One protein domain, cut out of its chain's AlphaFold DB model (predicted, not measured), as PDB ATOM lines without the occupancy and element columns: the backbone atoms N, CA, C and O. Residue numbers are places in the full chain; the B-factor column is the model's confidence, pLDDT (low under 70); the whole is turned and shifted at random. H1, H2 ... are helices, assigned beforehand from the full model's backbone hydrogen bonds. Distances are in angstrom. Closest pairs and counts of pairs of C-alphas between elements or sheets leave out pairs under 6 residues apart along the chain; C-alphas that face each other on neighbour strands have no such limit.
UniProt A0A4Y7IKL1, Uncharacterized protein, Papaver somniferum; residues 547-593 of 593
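AT A GLANCE: This is residues 547 to 593 of the 593 residues of an uncharacterized protein of Papaver somniferum (UniProt A0A4Y7IKL1). A short helix, H1, leads through a tight link into a long helix, H2, which folds back past it, making an open, lopsided U with an empty middle. H2 makes most of the long axis. The printed part has 47 residues with two named helices, H1 then H2, and no named strand; the class is all helix. It is only just extended, close to loose, with a radius of gyration of the C-alphas of 14.5 A and spans of 48 by 23 by 10 A.

HOW THE PARTS SIT: H1, residues 550 to 562, and H2, residues 568 to 590, are apart, with no C-alpha of the one within 8 A of the other. Residues 575 to 593, of which 575 to 590 belong to H2, stand free. In both helices every O i to N i+4 pair is within hydrogen-bond range.

IN THESE COORDINATES: H1 begins at C-alpha 550 (11.397, 33.636, -35.579) and is 18.1 A long. H2 is 32.4 A long and ends at C-alpha 590 (19.572, 10.071, -19.260).

THE WHOLE: The C-alphas farthest apart, those of His 562 and His 593, are 47.9 A apart. The printed part has no cut. Residues 589 to 593 have pLDDT under 70.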
ATOM      1  N   ILE A 547      19.403  28.268 -31.272       87.06
ATOM      2  CA  ILE A 547      18.749  28.974 -32.385       87.06
ATOM      3  C   ILE A 547      17.342  29.396 -31.936       87.06
ATOM      4  O   ILE A 547      16.544  28.569 -31.496       87.06
ATOM      5  N   MET A 548      17.050  30.690 -32.028       87.19
ATOM      6  CA  MET A 548      15.765  31.269 -31.642       87.19
ATOM      7  C   MET A 548      14.687  30.949 -32.679       87.19
ATOM      8  O   MET A 548      14.924  31.072 -33.881       87.19
ATOM      9  N   THR A 549      13.450  30.686 -32.244       89.38
ATOM     10  CA  THR A 549      12.319  30.714 -33.191       89.38
ATOM     11  C   THR A 549      12.127  32.135 -33.750       89.38
ATOM     12  O   THR A 549      12.352  33.107 -33.017       89.38
ATOM     13  N   PRO A 550      11.630  32.309 -34.993       88.12
ATOM     14  CA  PRO A 550      11.397  33.636 -35.579       88.12
ATOM     15  C   PRO A 550      10.551  34.566 -34.691       88.12
ATOM     16  O   PRO A 550      10.818  35.764 -34.589       88.12
ATOM     17  N   THR A 551       9.579  34.007 -33.962       88.06
ATOM     18  CA  THR A 551       8.730  34.743 -33.012       88.06
ATOM     19  C   THR A 551       9.497  35.237 -31.779       88.06
ATOM     20  O   THR A 551       9.246  36.350 -31.314       88.06
ATOM     21  N   GLN A 552      10.432  34.451 -31.231       87.62
ATOM     22  CA  GLN A 552      11.304  34.896 -30.133       87.62
ATOM     23  C   GLN A 552      12.322  35.929 -30.642       87.62
ATOM     24  O   GLN A 552      12.465  36.994 -30.042       87.62
ATOM     25  N   ALA A 553      12.943  35.661 -31.793       91.06
ATOM     26  CA  ALA A 553      13.891  36.542 -32.474       91.06
ATOM     27  C   ALA A 553      13.306  37.934 -32.783       91.06
ATOM     28  O   ALA A 553      13.992  38.949 -32.627       91.06
ATOM     29  N   TYR A 554      12.031  37.995 -33.182       91.25
ATOM     30  CA  TYR A 554      11.295  39.246 -33.365       91.25
ATOM     31  C   TYR A 554      10.982  39.939 -32.031       91.25
ATOM     32  O   TYR A 554      11.165  41.148 -31.915       91.25
ATOM     33  N   ARG A 555      10.573  39.199 -30.989       90.56
ATOM     34  CA  ARG A 555      10.295  39.783 -29.662       90.56
ATOM     35  C   ARG A 555      11.531  40.427 -29.039       90.56
ATOM     36  O   ARG A 555      11.426  41.554 -28.570       90.56
ATOM     37  N   VAL A 556      12.688  39.760 -29.067       89.69
ATOM     38  CA  VAL A 556      13.950  40.339 -28.570       89.69
ATOM     39  C   VAL A 556      14.329  41.583 -29.376       89.69
ATOM     40  O   VAL A 556      14.635  42.615 -28.781       89.69
ATOM     41  N   LEU A 557      14.184  41.554 -30.708       91.31
ATOM     42  CA  LEU A 557      14.383  42.743 -31.545       91.31
ATOM     43  C   LEU A 557      13.460  43.904 -31.130       91.31
ATOM     44  O   LEU A 557      13.935  45.025 -30.984       91.31
ATOM     45  N   CYS A 558      12.170  43.650 -30.884       91.75
ATOM     46  CA  CYS A 558      11.227  44.669 -30.414       91.75
ATOM     47  C   CYS A 558      11.540  45.186 -29.002       91.75
ATOM     48  O   CYS A 558      11.364  46.375 -28.747       91.75
ATOM     49  N   HIS A 559      11.990  44.328 -28.082       90.56
ATOM     50  CA  HIS A 559      12.380  44.751 -26.735       90.56
ATOM     51  C   HIS A 559      13.600  45.675 -26.777       90.56
ATOM     52  O   HIS A 559      13.559  46.739 -26.155       90.56
ATOM     53  N   ASN A 560      14.607  45.330 -27.583       91.31
ATOM     54  CA  ASN A 560      15.803  46.146 -27.788       91.31
ATOM     55  C   ASN A 560      15.461  47.463 -28.514       91.31
ATOM     56  O   ASN A 560      15.848  48.532 -28.057       91.31
ATOM     57  N   PHE A 561      14.664  47.409 -29.589       93.31
ATOM     58  CA  PHE A 561      14.264  48.585 -30.378       93.31
ATOM     59  C   PHE A 561      13.379  49.582 -29.607       93.31
ATOM     60  O   PHE A 561      13.440  50.783 -29.853       93.31
ATOM     61  N   HIS A 562      12.549  49.110 -28.672       91.31
ATOM     62  CA  HIS A 562      11.675  49.972 -27.867       91.31
ATOM     63  C   HIS A 562      12.209  50.284 -26.458       91.31
ATOM     64  O   HIS A 562      11.504  50.957 -25.699       91.31
ATOM     65  N   GLY A 563      13.376  49.753 -26.067       91.88
ATOM     66  CA  GLY A 563      13.929  49.852 -24.704       91.88
ATOM     67  C   GLY A 563      13.039  49.245 -23.605       91.88
ATOM     68  O   GLY A 563      13.220  49.519 -22.420       91.88
ATOM     69  N   LYS A 564      12.021  48.461 -23.979       91.06
ATOM     70  CA  LYS A 564      10.907  48.046 -23.108       91.06
ATOM     71  C   LYS A 564      10.902  46.538 -22.928       91.06
ATOM     72  O   LYS A 564      10.119  45.815 -23.547       91.06
ATOM     73  N   PHE A 565      11.795  46.080 -22.061       88.06
ATOM     74  CA  PHE A 565      11.909  44.686 -21.645       88.06
ATOM     75  C   PHE A 565      10.657  44.202 -20.886       88.06
ATOM     76  O   PHE A 565       9.965  44.999 -20.241       88.06
ATOM     77  N   PRO A 566      10.335  42.896 -20.936       90.62
ATOM     78  CA  PRO A 566       9.265  42.336 -20.119       90.62
ATOM     79  C   PRO A 566       9.630  42.461 -18.631       90.62
ATOM     80  O   PRO A 566      10.749  42.161 -18.240       90.62
ATOM     81  N   GLY A 567       8.692  42.899 -17.784       90.25
ATOM     82  CA  GLY A 567       8.969  43.107 -16.355       90.25
ATOM     83  C   GLY A 567       9.360  41.820 -15.612       90.25
ATOM     84  O   GLY A 567       8.862  40.747 -15.948       90.25
ATOM     85  N   LYS A 568      10.193  41.950 -14.567       89.88
ATOM     86  CA  LYS A 568      10.928  40.862 -13.882       89.88
ATOM     87  C   LYS A 568      10.183  39.529 -13.726       89.88
ATOM     88  O   LYS A 568      10.656  38.527 -14.239       89.88
ATOM     89  N   LYS A 569       8.959  39.514 -13.178       91.81
ATOM     90  CA  LYS A 569       8.135  38.287 -13.037       91.81
ATOM     91  C   LYS A 569       7.898  37.502 -14.339       91.81
ATOM     92  O   LYS A 569       7.665  36.298 -14.298       91.81
ATOM     93  N   LYS A 570       7.908  38.166 -15.501       88.81
ATOM     94  CA  LYS A 570       7.840  37.510 -16.818       88.81
ATOM     95  C   LYS A 570       9.207  36.976 -17.253       88.81
ATOM     96  O   LYS A 570       9.247  35.874 -17.782       88.81
ATOM     97  N   GLN A 571      10.297  37.706 -17.002       87.00
ATOM     98  CA  GLN A 571      11.668  37.226 -17.243       87.00
ATOM     99  C   GLN A 571      11.959  35.985 -16.390       87.00
ATOM    100  O   GLN A 571      12.287  34.944 -16.940       87.00
ATOM    101  N   GLU A 572      11.711  36.058 -15.080       89.88
ATOM    102  CA  GLU A 572      11.797  34.943 -14.124       89.88
ATOM    103  C   GLU A 572      11.004  33.717 -14.603       89.88
ATOM    104  O   GLU A 572      11.513  32.598 -14.578       89.88
ATOM    105  N   LYS A 573       9.772  33.914 -15.105       92.25
ATOM    106  CA  LYS A 573       8.970  32.816 -15.660       92.25
ATOM    107  C   LYS A 573       9.585  32.227 -16.935       92.25
ATOM    108  O   LYS A 573       9.603  31.008 -17.053       92.25
ATOM    109  N   TYR A 574      10.077  33.043 -17.868       84.62
ATOM    110  CA  TYR A 574      10.707  32.539 -19.095       84.62
ATOM    111  C   TYR A 574      12.030  31.813 -18.819       84.62
ATOM    112  O   TYR A 574      12.253  30.751 -19.392       84.62
ATOM    113  N   ILE A 575      12.854  32.330 -17.903       87.06
ATOM    114  CA  ILE A 575      14.090  31.676 -17.451       87.06
ATOM    115  C   ILE A 575      13.752  30.325 -16.817       87.06
ATOM    116  O   ILE A 575      14.291  29.313 -17.249       87.06
ATOM    117  N   LYS A 576      12.787  30.270 -15.888       90.88
ATOM    118  CA  LYS A 576      12.368  28.994 -15.293       90.88
ATOM    119  C   LYS A 576      11.796  28.016 -16.328       90.88
ATOM    120  O   LYS A 576      12.115  26.835 -16.271       90.88
ATOM    121  N   GLN A 577      10.977  28.477 -17.277       87.19
ATOM    122  CA  GLN A 577      10.470  27.606 -18.347       87.19
ATOM    123  C   GLN A 577      11.617  27.018 -19.182       87.19
ATOM    124  O   GLN A 577      11.593  25.827 -19.462       87.19
ATOM    125  N   HIS A 578      12.646  27.811 -19.491       84.06
ATOM    126  CA  HIS A 578      13.854  27.320 -20.152       84.06
ATOM    127  C   HIS A 578      14.652  26.335 -19.278       84.06
ATOM    128  O   HIS A 578      15.066  25.290 -19.767       84.06
ATOM    129  N   GLU A 579      14.850  26.611 -17.988       87.25
ATOM    130  CA  GLU A 579      15.519  25.660 -17.095       87.25
ATOM    131  C   GLU A 579      14.776  24.322 -17.003       87.25
ATOM    132  O   GLU A 579      15.405  23.267 -16.967       87.25
ATOM    133  N   ASP A 580      13.445  24.357 -16.933       88.75
ATOM    134  CA  ASP A 580      12.615  23.161 -16.819       88.75
ATOM    135  C   ASP A 580      12.554  22.396 -18.164       88.75
ATOM    136  O   ASP A 580      12.601  21.166 -18.158       88.75
ATOM    137  N   GLU A 581      12.588  23.090 -19.314       85.94
ATOM    138  CA  GLU A 581      12.860  22.496 -20.640       85.94
ATOM    139  C   GLU A 581      14.229  21.795 -20.681       85.94
ATOM    140  O   GLU A 581      14.323  20.656 -21.133       85.94
ATOM    141  N   MET A 582      15.294  22.446 -20.195       84.38
ATOM    142  CA  MET A 582      16.649  21.880 -20.195       84.38
ATOM    143  C   MET A 582      16.763  20.657 -19.281       84.38
ATOM    144  O   MET A 582      17.370  19.663 -19.677       84.38
ATOM    145  N   LYS A 583      16.135  20.685 -18.098       88.12
ATOM    146  CA  LYS A 583      16.046  19.524 -17.192       88.12
ATOM    147  C   LYS A 583      15.284  18.370 -17.848       88.12
ATOM    148  O   LYS A 583      15.730  17.231 -17.747       88.12
ATOM    149  N   LEU A 584      14.187  18.648 -18.559       87.31
ATOM    150  CA  LEU A 584      13.410  17.630 -19.275       87.31
ATOM    151  C   LEU A 584      14.192  17.020 -20.450       87.31
ATOM    152  O   LEU A 584      14.199  15.802 -20.606       87.31
ATOM    153  N   MET A 585      14.892  17.839 -21.242       80.31
ATOM    154  CA  MET A 585      15.793  17.362 -22.302       80.31
ATOM    155  C   MET A 585      16.928  16.507 -21.729       80.31
ATOM    156  O   MET A 585      17.210  15.434 -22.251       80.31
ATOM    157  N   GLN A 586      17.539  16.931 -20.619       81.56
ATOM    158  CA  GLN A 586      18.570  16.151 -19.938       81.56
ATOM    159  C   GLN A 586      18.012  14.819 -19.413       81.56
ATOM    160  O   GLN A 586      18.641  13.785 -19.607       81.56
ATOM    161  N   GLN A 587      16.812  14.802 -18.827       81.38
ATOM    162  CA  GLN A 587      16.148  13.565 -18.404       81.38
ATOM    163  C   GLN A 587      15.828  12.638 -19.588       81.38
ATOM    164  O   GLN A 587      16.073  11.444 -19.488       81.38
ATOM    165  N   GLN A 588      15.385  13.162 -20.736       74.75
ATOM    166  CA  GLN A 588      15.174  12.350 -21.946       74.75
ATOM    167  C   GLN A 588      16.469  11.775 -22.546       74.75
ATOM    168  O   GLN A 588      16.405  10.775 -23.255       74.75
ATOM    169  N   ILE A 589      17.629  12.372 -22.259       69.69
ATOM    170  CA  ILE A 589      18.950  11.845 -22.646       69.69
ATOM    171  C   ILE A 589      19.463  10.802 -21.634       69.69
ATOM    172  O   ILE A 589      20.219   9.912 -22.012       69.69
ATOM    173  N   PHE A 590      19.063  10.903 -20.359       61.84
ATOM    174  CA  PHE A 590      19.572  10.071 -19.260       61.84
ATOM    175  C   PHE A 590      18.615   8.982 -18.747       61.84
ATOM    176  O   PHE A 590      19.030   8.186 -17.907       61.84
ATOM    177  N   SER A 591      17.375   8.894 -19.238       45.59
ATOM    178  CA  SER A 591      16.546   7.699 -19.041       45.59
ATOM    179  C   SER A 591      17.130   6.526 -19.843       45.59
ATOM    180  O   SER A 591      17.079   6.582 -21.075       45.59
ATOM    181  N   PRO A 592      17.642   5.453 -19.205       51.31
ATOM    182  CA  PRO A 592      17.786   4.178 -19.900       51.31
ATOM    183  C   PRO A 592      16.387   3.686 -20.290       51.31
ATOM    184  O   PRO A 592      15.416   3.965 -19.575       51.31
ATOM    185  N   HIS A 593      16.285   2.992 -21.422       48.00
ATOM    186  CA  HIS A 593      15.012   2.508 -21.952       48.00
ATOM    187  C   HIS A 593      14.915   0.981 -21.915       48.00
ATOM    188  O   HIS A 593      15.983   0.338 -22.003       48.00
TER     189      HIS A 593